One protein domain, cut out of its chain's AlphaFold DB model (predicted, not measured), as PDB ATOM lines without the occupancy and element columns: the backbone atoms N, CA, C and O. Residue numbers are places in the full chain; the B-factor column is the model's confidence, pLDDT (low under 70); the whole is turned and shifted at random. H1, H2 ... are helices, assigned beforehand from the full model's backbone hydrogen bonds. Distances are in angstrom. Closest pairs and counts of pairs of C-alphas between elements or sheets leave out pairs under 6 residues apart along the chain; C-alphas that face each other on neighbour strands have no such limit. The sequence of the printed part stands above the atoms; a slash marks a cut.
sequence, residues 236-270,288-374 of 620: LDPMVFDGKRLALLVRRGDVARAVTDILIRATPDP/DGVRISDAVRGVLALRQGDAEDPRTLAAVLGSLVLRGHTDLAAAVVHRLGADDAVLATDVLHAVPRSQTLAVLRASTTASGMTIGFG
ATOM      1  N   LEU A 236      61.533  19.635 114.229       48.56
ATOM      2  CA  LEU A 236      62.282  20.389 115.243       48.56
ATOM      3  C   LEU A 236      62.968  21.654 114.695       48.56
ATOM      4  O   LEU A 236      63.551  22.398 115.483       48.56
ATOM      5  N   ASP A 237      62.906  21.925 113.384       59.06
ATOM      6  CA  ASP A 237      63.331  23.219 112.838       59.06
ATOM      7  C   ASP A 237      62.276  24.290 113.195       59.06
ATOM      8  O   ASP A 237      61.127  24.194 112.738       59.06
ATOM      9  N   PRO A 238      62.631  25.328 113.984       62.41
ATOM     10  CA  PRO A 238      61.708  26.396 114.361       62.41
ATOM     11  C   PRO A 238      61.026  27.050 113.155       62.41
ATOM     12  O   PRO A 238      59.863  27.440 113.243       62.41
ATOM     13  N   MET A 239      61.714  27.128 112.008       65.38
ATOM     14  CA  MET A 239      61.151  27.690 110.780       65.38
ATOM     15  C   MET A 239      60.073  26.807 110.154       65.38
ATOM     16  O   MET A 239      59.082  27.336 109.652       65.38
ATOM     17  N   VAL A 240      60.230  25.484 110.211       65.75
ATOM     18  CA  VAL A 240      59.247  24.530 109.678       65.75
ATOM     19  C   VAL A 240      57.988  24.545 110.544       65.75
ATOM     20  O   VAL A 240      56.872  24.609 110.020       65.75
ATOM     21  N   PHE A 241      58.153  24.556 111.869       66.19
ATOM     22  CA  PHE A 241      57.043  24.664 112.817       66.19
ATOM     23  C   PHE A 241      56.261  25.969 112.629       66.19
ATOM     24  O   PHE A 241      55.032  25.973 112.509       66.19
ATOM     25  N   ASP A 242      56.981  27.085 112.542       70.12
ATOM     26  CA  ASP A 242      56.380  28.394 112.333       70.12
ATOM     27  C   ASP A 242      55.720  28.520 110.959       70.12
ATOM     28  O   ASP A 242      54.621  29.064 110.853       70.12
ATOM     29  N   GLY A 243      56.331  27.956 109.918       70.62
ATOM     30  CA  GLY A 243      55.753  27.856 108.583       70.62
ATOM     31  C   GLY A 243      54.411  27.125 108.579       70.62
ATOM     32  O   GLY A 243      53.421  27.656 108.067       70.62
ATOM     33  N   LYS A 244      54.342  25.953 109.231       71.69
ATOM     34  CA  LYS A 244      53.105  25.170 109.426       71.69
ATOM     35  C   LYS A 244      52.040  25.971 110.172       71.69
ATOM     36  O   LYS A 244      50.888  26.028 109.733       71.69
ATOM     37  N   ARG A 245      52.416  26.630 111.274       78.81
ATOM     38  CA  ARG A 245      51.511  27.463 112.083       78.81
ATOM     39  C   ARG A 245      50.940  28.631 111.275       78.81
ATOM     40  O   ARG A 245      49.729  28.843 111.283       78.81
ATOM     41  N   LEU A 246      51.790  29.374 110.569       73.75
ATOM     42  CA  LEU A 246      51.378  30.530 109.772       73.75
ATOM     43  C   LEU A 246      50.507  30.112 108.576       73.75
ATOM     44  O   LEU A 246      49.494  30.755 108.305       73.75
ATOM     45  N   ALA A 247      50.831  29.004 107.902       68.62
ATOM     46  CA  ALA A 247      50.031  28.488 106.790       68.62
ATOM     47  C   ALA A 247      48.628  28.074 107.254       68.62
ATOM     48  O   ALA A 247      47.628  28.336 106.579       68.62
ATOM     49  N   LEU A 248      48.538  27.479 108.443       72.56
ATOM     50  CA  LEU A 248      47.278  27.092 109.060       72.56
ATOM     51  C   LEU A 248      46.424  28.308 109.457       72.56
ATOM     52  O   LEU A 248      45.210  28.265 109.262       72.56
ATOM     53  N   LEU A 249      47.032  29.410 109.916       71.25
ATOM     54  CA  LEU A 249      46.327  30.682 110.141       71.25
ATOM     55  C   LEU A 249      45.734  31.242 108.841       71.25
ATOM     56  O   LEU A 249      44.550  31.562 108.796       71.25
ATOM     57  N   VAL A 250      46.515  31.290 107.758       71.62
ATOM     58  CA  VAL A 250      46.032  31.771 106.449       71.62
ATOM     59  C   VAL A 250      44.865  30.916 105.941       71.62
ATOM     60  O   VAL A 250      43.857  31.460 105.494       71.62
ATOM     61  N   ARG A 251      44.947  29.583 106.069       68.56
ATOM     62  CA  ARG A 251      43.866  28.656 105.677       68.56
ATOM     63  C   ARG A 251      42.599  28.806 106.519       68.56
ATOM     64  O   ARG A 251      41.510  28.549 106.013       68.56
ATOM     65  N   ARG A 252      42.732  29.217 107.782       72.44
ATOM     66  CA  ARG A 252      41.601  29.524 108.672       72.44
ATOM     67  C   ARG A 252      40.966  30.891 108.399       72.44
ATOM     68  O   ARG A 252      39.937  31.188 108.988       72.44
ATOM     69  N   GLY A 253      41.531  31.681 107.482       68.06
ATOM     70  CA  GLY A 253      41.057  33.026 107.147       68.06
ATOM     71  C   GLY A 253      41.797  34.147 107.883       68.06
ATOM     72  O   GLY A 253      41.622  35.314 107.540       68.06
ATOM     73  N   ASP A 254      42.709  33.818 108.801       78.88
ATOM     74  CA  ASP A 254      43.443  34.774 109.640       78.88
ATOM     75  C   ASP A 254      44.710  35.310 108.952       78.88
ATOM     76  O   ASP A 254      45.789  35.420 109.546       78.88
ATOM     77  N   VAL A 255      44.596  35.664 107.669       78.12
ATOM     78  CA  VAL A 255      45.717  36.146 106.839       78.12
ATOM     79  C   VAL A 255      46.370  37.383 107.455       78.12
ATOM     80  O   VAL A 255      47.593  37.502 107.496       78.12
ATOM     81  N   ALA A 256      45.548  38.284 107.993       70.88
ATOM     82  CA  ALA A 256      45.992  39.494 108.668       70.88
ATOM     83  C   ALA A 256      46.890  39.179 109.875       70.88
ATOM     84  O   ALA A 256      47.912  39.837 110.060       70.88
ATOM     85  N   ARG A 257      46.538  38.166 110.676       71.69
ATOM     86  CA  ARG A 257      47.318  37.746 111.846       71.69
ATOM     87  C   ARG A 257      48.626  37.084 111.429       71.69
ATOM     88  O   ARG A 257      49.666  37.424 111.978       71.69
ATOM     89  N   ALA A 258      48.594  36.228 110.408       77.94
ATOM     90  CA  ALA A 258      49.804  35.626 109.850       77.94
ATOM     91  C   ALA A 258      50.792  36.691 109.337       77.94
ATOM     92  O   ALA A 258      51.982  36.624 109.637       77.94
ATOM     93  N   VAL A 259      50.305  37.715 108.624       79.75
ATOM     94  CA  VAL A 259      51.144  38.836 108.169       79.75
ATOM     95  C   VAL A 259      51.670  39.659 109.341       79.75
ATOM     96  O   VAL A 259      52.841  40.030 109.330       79.75
ATOM     97  N   THR A 260      50.853  39.931 110.363       77.19
ATOM     98  CA  THR A 260      51.321  40.631 111.570       77.19
ATOM     99  C   THR A 260      52.447  39.856 112.261       77.19
ATOM    100  O   THR A 260      53.476  40.449 112.558       77.19
ATOM    101  N   ASP A 261      52.295  38.545 112.460       77.12
ATOM    102  CA  ASP A 261      53.309  37.703 113.110       77.12
ATOM    103  C   ASP A 261      54.634  37.701 112.323       77.12
ATOM    104  O   ASP A 261      55.709  37.781 112.919       77.12
ATOM    105  N   ILE A 262      54.571  37.661 110.986       78.44
ATOM    106  CA  ILE A 262      55.751  37.761 110.110       78.44
ATOM    107  C   ILE A 262      56.445  39.117 110.274       78.44
ATOM    108  O   ILE A 262      57.670  39.164 110.384       78.44
ATOM    109  N   LEU A 263      55.679  40.211 110.290       75.44
ATOM    110  CA  LEU A 263      56.229  41.561 110.422       75.44
ATOM    111  C   LEU A 263      56.850  41.780 111.805       75.44
ATOM    112  O   LEU A 263      57.990  42.220 111.861       75.44
ATOM    113  N   ILE A 264      56.162  41.394 112.888       76.00
ATOM    114  CA  ILE A 264      56.655  41.521 114.274       76.00
ATOM    115  C   ILE A 264      57.998  40.812 114.441       76.00
ATOM    116  O   ILE A 264      58.931  41.371 115.003       76.00
ATOM    117  N   ARG A 265      58.120  39.585 113.929       70.50
ATOM    118  CA  ARG A 265      59.363  38.803 114.034       70.50
ATOM    119  C   ARG A 265      60.508  39.376 113.211       70.50
ATOM    120  O   ARG A 265      61.669  39.105 113.499       70.50
ATOM    121  N   ALA A 266      60.180  40.121 112.164       68.94
ATOM    122  CA  ALA A 266      61.154  40.816 111.349       68.94
ATOM    123  C   ALA A 266      61.516  42.198 111.921       68.94
ATOM    124  O   ALA A 266      62.470  42.809 111.442       68.94
ATOM    125  N   THR A 267      60.809  42.700 112.935       68.69
ATOM    126  CA  THR A 267      61.161  43.938 113.635       68.69
ATOM    127  C   THR A 267      62.254  43.652 114.681       68.69
ATOM    128  O   THR A 267      62.101  42.732 115.482       68.69
ATOM    129  N   PRO A 268      63.385  44.382 114.684       58.53
ATOM    130  CA  PRO A 268      64.432  44.225 115.685       58.53
ATOM    131  C   PRO A 268      63.961  44.699 117.064       58.53
ATOM    132  O   PRO A 268      63.206  45.667 117.170       58.53
ATOM    133  N   ASP A 269      64.448  44.029 118.108       56.44
ATOM    134  CA  ASP A 269      64.168  44.368 119.503       56.44
ATOM    135  C   ASP A 269      64.837  45.713 119.861       56.44
ATOM    136  O   ASP A 269      66.042  45.871 119.620       56.44
ATOM    137  N   PRO A 270      64.107  46.712 120.397       51.28
ATOM    138  CA  PRO A 270      64.671  48.027 120.708       51.28
ATOM    139  C   PRO A 270      65.828  48.000 121.718       51.28
ATOM    140  O   PRO A 270      66.617  48.946 121.744       51.28
ATOM    141  N   ASP A 288      59.090  51.615 109.145       49.66
ATOM    142  CA  ASP A 288      58.791  50.723 110.285       49.66
ATOM    143  C   ASP A 288      59.830  49.709 110.803       49.66
ATOM    144  O   ASP A 288      59.489  48.811 111.571       49.66
ATOM    145  N   GLY A 289      61.116  49.841 110.469       55.28
ATOM    146  CA  GLY A 289      62.168  49.043 111.119       55.28
ATOM    147  C   GLY A 289      62.144  47.541 110.792       55.28
ATOM    148  O   GLY A 289      62.901  46.783 111.382       55.28
ATOM    149  N   VAL A 290      61.329  47.091 109.837       62.41
ATOM    150  CA  VAL A 290      61.206  45.676 109.448       62.41
ATOM    151  C   VAL A 290      62.435  45.205 108.652       62.41
ATOM    152  O   VAL A 290      62.766  45.748 107.595       62.41
ATOM    153  N   ARG A 291      63.101  44.135 109.107       68.88
ATOM    154  CA  ARG A 291      64.190  43.453 108.388       68.88
ATOM    155  C   ARG A 291      63.624  42.636 107.225       68.88
ATOM    156  O   ARG A 291      63.196  41.496 107.393       68.88
ATOM    157  N   ILE A 292      63.670  43.211 106.019       70.75
ATOM    158  CA  ILE A 292      63.123  42.623 104.780       70.75
ATOM    159  C   ILE A 292      63.571  41.168 104.575       70.75
ATOM    160  O   ILE A 292      62.741  40.322 104.264       70.75
ATOM    161  N   SER A 293      64.850  40.843 104.784       71.44
ATOM    162  CA  SER A 293      65.363  39.476 104.600       71.44
ATOM    163  C   SER A 293      64.708  38.450 105.530       71.44
ATOM    164  O   SER A 293      64.415  37.336 105.098       71.44
ATOM    165  N   ASP A 294      64.454  38.821 106.786       73.31
ATOM    166  CA  ASP A 294      63.829  37.935 107.772       73.31
ATOM    167  C   ASP A 294      62.320  37.822 107.521       73.31
ATOM    168  O   ASP A 294      61.769  36.722 107.578       73.31
ATOM    169  N   ALA A 295      61.670  38.917 107.113       73.69
ATOM    170  CA  ALA A 295      60.274  38.903 106.678       73.69
ATOM    171  C   ALA A 295      60.070  38.028 105.428       73.69
ATOM    172  O   ALA A 295      59.156  37.206 105.393       73.69
ATOM    173  N   VAL A 296      60.950  38.134 104.422       78.44
ATOM    174  CA  VAL A 296      60.939  37.258 103.237       78.44
ATOM    175  C   VAL A 296      61.113  35.802 103.658       78.44
ATOM    176  O   VAL A 296      60.360  34.946 103.197       78.44
ATOM    177  N   ARG A 297      62.054  35.510 104.567       77.81
ATOM    178  CA  ARG A 297      62.260  34.151 105.086       77.81
ATOM    179  C   ARG A 297      61.001  33.622 105.784       77.81
ATOM    180  O   ARG A 297      60.621  32.483 105.540       77.81
ATOM    181  N   GLY A 298      60.323  34.454 106.576       76.12
ATOM    182  CA  GLY A 298      59.059  34.116 107.239       76.12
ATOM    183  C   GLY A 298      57.911  33.835 106.266       76.12
ATOM    184  O   GLY A 298      57.174  32.870 106.456       76.12
ATOM    185  N   VAL A 299      57.786  34.609 105.182       79.19
ATOM    186  CA  VAL A 299      56.790  34.330 104.132       79.19
ATOM    187  C   VAL A 299      57.125  33.037 103.384       79.19
ATOM    188  O   VAL A 299      56.237  32.236 103.113       79.19
ATOM    189  N   LEU A 300      58.398  32.786 103.069       79.44
ATOM    190  CA  LEU A 300      58.806  31.555 102.383       79.44
ATOM    191  C   LEU A 300      58.662  30.307 103.264       79.44
ATOM    192  O   LEU A 300      58.388  29.234 102.730       79.44
ATOM    193  N   ALA A 301      58.772  30.444 104.589       77.50
ATOM    194  CA  ALA A 301      58.556  29.354 105.540       77.50
ATOM    195  C   ALA A 301      57.153  28.740 105.430       77.50
ATOM    196  O   ALA A 301      57.000  27.540 105.644       77.50
ATOM    197  N   LEU A 302      56.144  29.518 105.004       75.38
ATOM    198  CA  LEU A 302      54.789  29.018 104.723       75.38
ATOM    199  C   LEU A 302      54.802  27.790 103.801       75.38
ATOM    200  O   LEU A 302      53.976  26.898 103.964       75.38
ATOM    201  N   ARG A 303      55.764  27.712 102.869       73.00
ATOM    202  CA  ARG A 303      55.900  26.601 101.915       73.00
ATOM    203  C   ARG A 303      56.282  25.283 102.581       73.00
ATOM    204  O   ARG A 303      55.845  24.230 102.135       73.00
ATOM    205  N   GLN A 304      57.080  25.337 103.647       67.25
ATOM    206  CA  GLN A 304      57.595  24.150 104.339       67.25
ATOM    207  C   GLN A 304      56.508  23.421 105.149       67.25
ATOM    208  O   GLN A 304      56.720  22.304 105.611       67.25
ATOM    209  N   GLY A 305      55.331  24.035 105.309       55.84
ATOM    210  CA  GLY A 305      54.216  23.487 106.071       55.84
ATOM    211  C   GLY A 305      53.145  22.755 105.268       55.84
ATOM    212  O   GLY A 305      51.972  22.859 105.624       55.84
ATOM    213  N   ASP A 306      53.519  22.035 104.205       53.16
ATOM    214  CA  ASP A 306      52.572  21.340 103.311       53.16
ATOM    215  C   ASP A 306      51.656  22.320 102.532       53.16
ATOM    216  O   ASP A 306      50.497  22.035 102.204       53.16
ATOM    217  N   ALA A 307      52.154  23.534 102.267       53.00
ATOM    218  CA  ALA A 307      51.437  24.597 101.566       53.00
ATOM    219  C   ALA A 307      52.209  25.089 100.335       53.00
ATOM    220  O   ALA A 307      52.681  26.220 100.274       53.00
ATOM    221  N   GLU A 308      52.243  24.253  99.299       61.16
ATOM    222  CA  GLU A 308      52.494  24.702  97.921       61.16
ATOM    223  C   GLU A 308      51.272  25.412  97.307       61.16
ATOM    224  O   GLU A 308      51.281  25.745  96.128       61.16
ATOM    225  N   ASP A 309      50.207  25.655  98.084       72.50
ATOM    226  CA  ASP A 309      48.987  26.299  97.599       72.50
ATOM    227  C   ASP A 309      49.253  27.764  97.196       72.50
ATOM    228  O   ASP A 309      49.449  28.624  98.072       72.50
ATOM    229  N   PRO A 310      49.176  28.096  95.892       74.38
ATOM    230  CA  PRO A 310      49.428  29.443  95.398       74.38
ATOM    231  C   PRO A 310      48.478  30.482  96.004       74.38
ATOM    232  O   PRO A 310      48.828  31.657  96.112       74.38
ATOM    233  N   ARG A 311      47.281  30.068  96.447       80.25
ATOM    234  CA  ARG A 311      46.281  30.968  97.041       80.25
ATOM    235  C   ARG A 311      46.688  31.465  98.423       80.25
ATOM    236  O   ARG A 311      46.403  32.610  98.759       80.25
ATOM    237  N   THR A 312      47.375  30.628  99.198       79.00
ATOM    238  CA  THR A 312      47.860  30.968 100.544       79.00
ATOM    239  C   THR A 312      48.924  32.068 100.452       79.00
ATOM    240  O   THR A 312      48.814  33.107 101.102       79.00
ATOM    241  N   LEU A 313      49.909  31.894  99.564       81.12
ATOM    242  CA  LEU A 313      50.935  32.908  99.297       81.12
ATOM    243  C   LEU A 313      50.343  34.169  98.651       81.12
ATOM    244  O   LEU A 313      50.715  35.280  99.030       81.12
ATOM    245  N   ALA A 314      49.386  34.026  97.732       82.56
ATOM    246  CA  ALA A 314      48.705  35.163  97.118       82.56
ATOM    247  C   ALA A 314      47.923  36.004  98.137       82.56
ATOM    248  O   ALA A 314      47.960  37.232  98.075       82.56
ATOM    249  N   ALA A 315      47.259  35.369  99.106       81.50
ATOM    250  CA  ALA A 315      46.555  36.072 100.174       81.50
ATOM    251  C   ALA A 315      47.522  36.876 101.059       81.50
ATOM    252  O   ALA A 315      47.249  38.033 101.382       81.50
ATOM    253  N   VAL A 316      48.678  36.294 101.397       82.62
ATOM    254  CA  VAL A 316      49.735  36.965 102.171       82.62
ATOM    255  C   VAL A 316      50.312  38.153 101.401       82.62
ATOM    256  O   VAL A 316      50.388  39.250 101.950       82.62
ATOM    257  N   LEU A 317      50.640  37.982 100.117       83.56
ATOM    258  CA  LEU A 317      51.102  39.080  99.260       83.56
ATOM    259  C   LEU A 317      50.059  40.192  99.137       83.56
ATOM    260  O   LEU A 317      50.394  41.366  99.274       83.56
ATOM    261  N   GLY A 318      48.791  39.836  98.929       82.25
ATOM    262  CA  GLY A 318      47.705  40.808  98.865       82.25
ATOM    263  C   GLY A 318      47.536  41.579 100.174       82.25
ATOM    264  O   GLY A 318      47.367  42.797 100.159       82.25
ATOM    265  N   SER A 319      47.658  40.899 101.315       82.06
ATOM    266  CA  SER A 319      47.594  41.528 102.635       82.06
ATOM    267  C   SER A 319      48.803  42.432 102.923       82.06
ATOM    268  O   SER A 319      48.613  43.513 103.479       82.06
ATOM    269  N   LEU A 320      50.013  42.067 102.479       80.25
ATOM    270  CA  LEU A 320      51.196  42.938 102.543       80.25
ATOM    271  C   LEU A 320      50.994  44.229 101.741       80.25
ATOM    272  O   LEU A 320      51.278  45.315 102.242       80.25
ATOM    273  N   VAL A 321      50.445  44.123 100.525       78.88
ATOM    274  CA  VAL A 321      50.124  45.286  99.682       78.88
ATOM    275  C   VAL A 321      49.079  46.182 100.348       78.88
ATOM    276  O   VAL A 321      49.267  47.393 100.408       78.88
ATOM    277  N   LEU A 322      47.999  45.603 100.884       77.75
ATOM    278  CA  LEU A 322      46.938  46.361 101.564       77.75
ATOM    279  C   LEU A 322      47.434  47.093 102.819       77.75
ATOM    280  O   LEU A 322      46.878  48.126 103.179       77.75
ATOM    281  N   ARG A 323      48.482  46.575 103.465       75.38
ATOM    282  CA  ARG A 323      49.134  47.191 104.628       75.38
ATOM    283  C   ARG A 323      50.264  48.159 104.269       75.38
ATOM    284  O   ARG A 323      50.940  48.642 105.165       75.38
ATOM    285  N   GLY A 324      50.481  48.444 102.985       72.38
ATOM    286  CA  GLY A 324      51.502  49.393 102.533       72.38
ATOM    287  C   GLY A 324      52.922  48.823 102.433       72.38
ATOM    288  O   GLY A 324      53.842  49.561 102.104       72.38
ATOM    289  N   HIS A 325      53.124  47.517 102.632       76.31
ATOM    290  CA  HIS A 325      54.431  46.858 102.501       76.31
ATOM    291  C   HIS A 325      54.647  46.286 101.086       76.31
ATOM    292  O   HIS A 325      54.978  45.109 100.908       76.31
ATOM    293  N   THR A 326      54.448  47.111 100.054       75.44
ATOM    294  CA  THR A 326      54.565  46.705  98.639       75.44
ATOM    295  C   THR A 326      55.979  46.284  98.246       75.44
ATOM    296  O   THR A 326      56.134  45.358  97.452       75.44
ATOM    297  N   ASP A 327      57.002  46.899  98.838       71.50
ATOM    298  CA  ASP A 327      58.410  46.581  98.565       71.50
ATOM    299  C   ASP A 327      58.789  45.194  99.100       71.50
ATOM    300  O   ASP A 327      59.487  44.423  98.440       71.50
ATOM    301  N   LEU A 328      58.259  44.829 100.273       76.94
ATOM    302  CA  LEU A 328      58.416  43.491 100.838       76.94
ATOM    303  C   LEU A 328      57.683  42.449  99.983       76.94
ATOM    304  O   LEU A 328      58.245  41.394  99.692       76.94
ATOM    305  N   ALA A 329      56.463  42.749  99.530       78.12
ATOM    306  CA  ALA A 329      55.738  41.876  98.610       78.12
ATOM    307  C   ALA A 329      56.519  41.664  97.296       78.12
ATOM    308  O   ALA A 329      56.625  40.532  96.823       78.12
ATOM    309  N   ALA A 330      57.141  42.713  96.748       75.62
ATOM    310  CA  ALA A 330      58.011  42.610  95.575       75.62
ATOM    311  C   ALA A 330      59.248  41.736  95.838       75.62
ATOM    312  O   ALA A 330      59.558  40.854  95.033       75.62
ATOM    313  N   ALA A 331      59.910  41.912  96.985       76.44
ATOM    314  CA  ALA A 331      61.055  41.093  97.382       76.44
ATOM    315  C   ALA A 331      60.691  39.601  97.528       76.44
ATOM    316  O   ALA A 331      61.447  38.736  97.078       76.44
ATOM    317  N   VAL A 332      59.517  39.291  98.096       79.06
ATOM    318  CA  VAL A 332      59.006  37.915  98.222       79.06
ATOM    319  C   VAL A 332      58.762  37.288  96.853       79.06
ATOM    320  O   VAL A 332      59.254  36.191  96.598       79.06
ATOM    321  N   VAL A 333      58.032  37.964  95.958       77.00
ATOM    322  CA  VAL A 333      57.735  37.423  94.619       77.00
ATOM    323  C   VAL A 333      59.021  37.223  93.821       77.00
ATOM    324  O   VAL A 333      59.167  36.206  93.146       77.00
ATOM    325  N   HIS A 334      59.985  38.138  93.927       74.00
ATOM    326  CA  HIS A 334      61.282  37.968  93.283       74.00
ATOM    327  C   HIS A 334      62.009  36.714  93.786       74.00
ATOM    328  O   HIS A 334      62.496  35.915  92.985       74.00
ATOM    329  N   ARG A 335      62.046  36.510  95.109       76.31
ATOM    330  CA  ARG A 335      62.698  35.337  95.693       76.31
ATOM    331  C   ARG A 335      61.981  34.038  95.314       76.31
ATOM    332  O   ARG A 335      62.646  33.083  94.933       76.31
ATOM    333  N   LEU A 336      60.645  34.041  95.308       74.12
ATOM    334  CA  LEU A 336      59.840  32.936  94.780       74.12
ATOM    335  C   LEU A 336      60.173  32.651  93.316       74.12
ATOM    336  O   LEU A 336      60.375  31.501  92.963       74.12
ATOM    337  N   GLY A 337      60.278  33.676  92.471       67.81
ATOM    338  CA  GLY A 337      60.564  33.510  91.049       67.81
ATOM    339  C   GLY A 337      61.941  32.912  90.747       67.81
ATOM    340  O   GLY A 337      62.079  32.260  89.706       67.81
ATOM    341  N   ALA A 338      62.920  33.131  91.632       70.75
ATOM    342  CA  ALA A 338      64.251  32.531  91.567       70.75
ATOM    343  C   ALA A 338      64.261  31.067  92.035       70.75
ATOM    344  O   ALA A 338      64.940  30.248  91.421       70.75
ATOM    345  N   ASP A 339      63.496  30.745  93.084       73.25
ATOM    346  CA  ASP A 339      63.466  29.407  93.688       73.25
ATOM    347  C   ASP A 339      62.497  28.448  92.957       73.25
ATOM    348  O   ASP A 339      62.819  27.280  92.755       73.25
ATOM    349  N   ASP A 340      61.312  28.921  92.556       72.38
ATOM    350  CA  ASP A 340      60.282  28.155  91.845       72.38
ATOM    351  C   ASP A 340      59.471  29.038  90.882       72.38
ATOM    352  O   ASP A 340      58.620  29.859  91.244       72.38
ATOM    353  N   ALA A 341      59.730  28.818  89.599       68.75
ATOM    354  CA  ALA A 341      59.175  29.613  88.528       68.75
ATOM    355  C   ALA A 341      57.666  29.485  88.331       68.75
ATOM    356  O   ALA A 341      56.990  30.466  87.995       68.75
ATOM    357  N   VAL A 342      57.164  28.265  88.484       72.12
ATOM    358  CA  VAL A 342      55.771  27.924  88.205       72.12
ATOM    359  C   VAL A 342      54.914  28.442  89.348       72.12
ATOM    360  O   VAL A 342      53.971  29.192  89.110       72.12
ATOM    361  N   LEU A 343      55.344  28.195  90.588       74.50
ATOM    362  CA  LEU A 343      54.656  28.686  91.777       74.50
ATOM    363  C   LEU A 343      54.555  30.216  91.797       74.50
ATOM    364  O   LEU A 343      53.489  30.759  92.071       74.50
ATOM    365  N   ALA A 344      55.630  30.934  91.457       72.81
ATOM    366  CA  ALA A 344      55.589  32.396  91.382       72.81
ATOM    367  C   ALA A 344      54.534  32.902  90.378       72.81
ATOM    368  O   ALA A 344      53.860  33.901  90.629       72.81
ATOM    369  N   THR A 345      54.366  32.189  89.261       68.81
ATOM    370  CA  THR A 345      53.362  32.496  88.234       68.81
ATOM    371  C   THR A 345      51.949  32.268  88.764       68.81
ATOM    372  O   THR A 345      51.103  33.159  88.676       68.81
ATOM    373  N   ASP A 346      51.705  31.113  89.383       73.88
ATOM    374  CA  ASP A 346      50.397  30.753  89.936       73.88
ATOM    375  C   ASP A 346      49.975  31.694  91.070       73.88
ATOM    376  O   ASP A 346      48.814  32.102  91.160       73.88
ATOM    377  N   VAL A 347      50.934  32.108  91.900       75.56
ATOM    378  CA  VAL A 347      50.727  33.093  92.962       75.56
ATOM    379  C   VAL A 347      50.340  34.447  92.366       75.56
ATOM    380  O   VAL A 347      49.329  35.021  92.770       75.56
ATOM    381  N   LEU A 348      51.073  34.949  91.364       72.62
ATOM    382  CA  LEU A 348      50.743  36.218  90.699       72.62
ATOM    383  C   LEU A 348      49.379  36.189  89.997       72.62
ATOM    384  O   LEU A 348      48.690  37.210  89.968       72.62
ATOM    385  N   HIS A 349      48.976  35.034  89.458       71.94
ATOM    386  CA  HIS A 349      47.646  34.821  88.883       71.94
ATOM    387  C   HIS A 349      46.524  34.838  89.929       71.94
ATOM    388  O   HIS A 349      45.399  35.226  89.603       71.94
ATOM    389  N   ALA A 350      46.812  34.412  91.159       76.19
ATOM    390  CA  ALA A 350      45.851  34.376  92.257       76.19
ATOM    391  C   ALA A 350      45.724  35.720  93.004       76.19
ATOM    392  O   ALA A 350      44.697  35.964  93.639       76.19
ATOM    393  N   VAL A 351      46.725  36.606  92.917       77.25
ATOM    394  CA  VAL A 351      46.666  37.960  93.491       77.25
ATOM    395  C   VAL A 351      45.728  38.858  92.658       77.25
ATOM    396  O   VAL A 351      45.785  38.850  91.425       77.25
ATOM    397  N   PRO A 352      44.865  39.680  93.291       77.69
ATOM    398  CA  PRO A 352      44.080  40.693  92.592       77.69
ATOM    399  C   PRO A 352      44.944  41.609  91.712       77.69
ATOM    400  O   PRO A 352      45.929  42.179  92.174       77.69
ATOM    401  N   ARG A 353      44.520  41.841  90.462       70.19
ATOM    402  CA  ARG A 353      45.271  42.613  89.448       70.19
ATOM    403  C   ARG A 353      45.844  43.942  89.953       70.19
ATOM    404  O   ARG A 353      46.991  44.253  89.659       70.19
ATOM    405  N   SER A 354      45.062  44.727  90.695       73.38
ATOM    406  CA  SER A 354      45.511  46.016  91.240       73.38
ATOM    407  C   SER A 354      46.686  45.870  92.212       73.38
ATOM    408  O   SER A 354      47.586  46.705  92.212       73.38
ATOM    409  N   GLN A 355      46.705  44.793  92.998       79.56
ATOM    410  CA  GLN A 355      47.774  44.486  93.942       79.56
ATOM    411  C   GLN A 355      48.999  43.931  93.210       79.56
ATOM    412  O   GLN A 355      50.110  44.367  93.488       79.56
ATOM    413  N   THR A 356      48.811  43.078  92.198       73.00
ATOM    414  CA  THR A 356      49.897  42.605  91.322       73.00
ATOM    415  C   THR A 356      50.631  43.772  90.656       73.00
ATOM    416  O   THR A 356      51.858  43.798  90.623       73.00
ATOM    417  N   LEU A 357      49.899  44.784  90.179       70.56
ATOM    418  CA  LEU A 357      50.497  46.001  89.621       70.56
ATOM    419  C   LEU A 357      51.262  46.815  90.663       70.56
ATOM    420  O   LEU A 357      52.314  47.354  90.338       70.56
ATOM    421  N   ALA A 358      50.752  46.919  91.892       72.75
ATOM    422  CA  ALA A 358      51.448  47.616  92.972       72.75
ATOM    423  C   ALA A 358      52.783  46.931  93.304       72.75
ATOM    424  O   ALA A 358      53.801  47.607  93.420       72.75
ATOM    425  N   VAL A 359      52.793  45.596  93.355       73.62
ATOM    426  CA  VAL A 359      54.005  44.783  93.544       73.62
ATOM    427  C   VAL A 359      55.000  44.992  92.398       73.62
ATOM    428  O   VAL A 359      56.180  45.239  92.639       73.62
ATOM    429  N   LEU A 360      54.535  44.948  91.146       71.25
ATOM    430  CA  LEU A 360      55.396  45.170  89.980       71.25
ATOM    431  C   LEU A 360      55.954  46.601  89.939       71.25
ATOM    432  O   LEU A 360      57.135  46.783  89.665       71.25
ATOM    433  N   ARG A 361      55.158  47.626  90.261       69.50
ATOM    434  CA  ARG A 361      55.642  49.019  90.339       69.50
ATOM    435  C   ARG A 361      56.690  49.205  91.430       69.50
ATOM    436  O   ARG A 361      57.744  49.770  91.154       69.50
ATOM    437  N   ALA A 362      56.435  48.665  92.620       68.88
ATOM    438  CA  ALA A 362      57.388  48.681  93.726       68.88
ATOM    439  C   ALA A 362      58.735  48.045  93.339       68.88
ATOM    440  O   ALA A 362      59.790  48.576  93.682       68.88
ATOM    441  N   SER A 363      58.712  46.980  92.522       65.38
ATOM    442  CA  SER A 363      59.937  46.338  92.022       65.38
ATOM    443  C   SER A 363      60.826  47.247  91.158       65.38
ATOM    444  O   SER A 363      62.015  46.977  91.033       65.38
ATOM    445  N   THR A 364      60.287  48.345  90.614       58.41
ATOM    446  CA  THR A 364      61.045  49.323  89.811       58.41
ATOM    447  C   THR A 364      61.429  50.609  90.533       58.41
ATOM    448  O   THR A 364      62.304  51.325  90.056       58.41
ATOM    449  N   THR A 365      60.807  50.925  91.671       53.19
ATOM    450  CA  THR A 365      60.983  52.224  92.350       53.19
ATOM    451  C   THR A 365      61.774  52.155  93.657       53.19
ATOM    452  O   THR A 365      62.167  53.201  94.173       53.19
ATOM    453  N   ALA A 366      62.020  50.967  94.216       48.66
ATOM    454  CA  ALA A 366      62.692  50.829  95.508       48.66
ATOM    455  C   ALA A 366      64.185  51.223  95.437       48.66
ATOM    456  O   ALA A 366      65.013  50.533  94.842       48.66
ATOM    457  N   SER A 367      64.546  52.330  96.093       38.44
ATOM    458  CA  SER A 367      65.870  52.971  96.027       38.44
ATOM    459  C   SER A 367      66.971  52.331  96.890       38.44
ATOM    460  O   SER A 367      68.082  52.852  96.930       38.44
ATOM    461  N   GLY A 368      66.696  51.228  97.597       41.00
ATOM    462  CA  GLY A 368      67.650  50.589  98.530       41.00
ATOM    463  C   GLY A 368      67.961  49.115  98.246       41.00
ATOM    464  O   GLY A 368      68.994  48.603  98.666       41.00
ATOM    465  N   MET A 369      67.095  48.439  97.496       43.91
ATOM    466  CA  MET A 369      67.331  47.130  96.899       43.91
ATOM    467  C   MET A 369      66.763  47.218  95.495       43.91
ATOM    468  O   MET A 369      65.582  46.962  95.283       43.91
ATOM    469  N   THR A 370      67.592  47.646  94.545       42.56
ATOM    470  CA  THR A 370      67.240  47.575  93.132       42.56
ATOM    471  C   THR A 370      67.070  46.103  92.783       42.56
ATOM    472  O   THR A 370      68.030  45.383  92.508       42.56
ATOM    473  N   ILE A 371      65.827  45.623  92.851       49.44
ATOM    474  CA  ILE A 371      65.415  44.376  92.222       49.44
ATOM    475  C   ILE A 371      65.686  44.619  90.736       49.44
ATOM    476  O   ILE A 371      64.986  45.382  90.080       49.44
ATOM    477  N   GLY A 372      66.836  44.133  90.261       51.16
ATOM    478  CA  GLY A 372      67.417  44.585  89.001       51.16
ATOM    479  C   GLY A 372      66.491  44.351  87.811       51.16
ATOM    480  O   GLY A 372      65.606  43.505  87.846       51.16
ATOM    481  N   PHE A 373      66.745  45.045  86.708       58.44
ATOM    482  CA  PHE A 373      65.948  44.965  85.479       58.44
ATOM    483  C   PHE A 373      65.618  43.523  85.018       58.44
ATOM    484  O   PHE A 373      64.504  43.241  84.576       58.44
ATOM    485  N   GLY A 374      66.553  42.578  85.192       58.84
ATOM    486  CA  GLY A 374      66.339  41.161  84.867       58.84
ATOM    487  C   GLY A 374      65.276  40.464  85.728       58.84
ATOM    488  O   GLY A 374      64.551  39.603  85.236       58.84
TER     489      GLY A 374
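This is residues 236 to 270 and 288 to 374 of the 620 residues of an uncharacterized protein of Streptomyces sp. 3211.1 (UniProt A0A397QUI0). Seven helices stack in a compact, mostly crossed pile, with H3, H4 and H5 through the middle and H4 touching the other six. The H1 and H2 hairpin packs across H3 and H4 at one end, while H6 and H7 pack on H4 and H5 at the other. The printed part has 122 residues with seven named helices, H1 to H7 in order, and no named strand; the class is all helix. The radius of gyration of the C-alphas is 13.4 A, and the spans are 39 by 37 by 24 A.

H1, residues 238 to 251, forms a hairpin with H2, residues 255 to 266; they run opposite ways at a shallow tilt of 26 degrees, and their closest C-alphas, Leu 246 and Ala 258, are 5.3 A apart. H3, residues 292 to 305, touches H1 about perpendicular at 76 degrees, closest at the C-alphas of Lys 244 and Gly 305, 3.9 A. H4, residues 310 to 322, is the hub. With residues 315 to 320 alone it touches H2, closest at the C-alphas of Val 255 and Val 316, 6.2 A. H3 and H4 form a hairpin but only just touch, with 3 pairs of C-alphas within 8 A, the closest those of Leu 302 and Leu 313, 7.7 A. H5, residues 326 to 339, forms a hairpin with H4 at a shallow tilt of 26 degrees, closest at the C-alphas of Leu 317 and Ala 329, 5.5 A. H6, residues 341 to 350, touches H4 at a steep tilt of 61 degrees, closest at the C-alphas of Pro 310 and Val 347, 4.6 A. H7, residues 353 to 365, touches H5 about perpendicular at 89 degrees, closest at the C-alphas of Ala 330 and Val 359, 5.0 A. Among the pairs that are apart are H1 and H7. In H1, H2, H4, H5 and H6 every O i to N i+4 pair is within hydrogen-bond range; in H3 it is 6 of 10 and in H7 8 of 9.

H1 begins at C-alpha 238, (61.708, 26.396, 114.361), and is 20.0 A long. H2 measures 16.7 A, H3 21.1 A, H4 18.2 A, H5 20.1 A and H6 14.6 A. H4 begins at C-alpha 310, (49.428, 29.443, 95.398). H7, 18.6 A long, ends at C-alpha 365, (60.983, 52.224, 92.350).

The C-alphas farthest apart, Pro 270 and Val 342, are 39.2 A apart. Residues 271 to 287 are not printed, and C-alphas 270 and 288 are 12.3 A apart across this cut, which lies in the link from H2 to H3. The links that are printed whole are tight. The mean pLDDT of the printed part is 70.1; 40 residues are under 70, among them 236 to 241, 304 to 308 and 361 to 374.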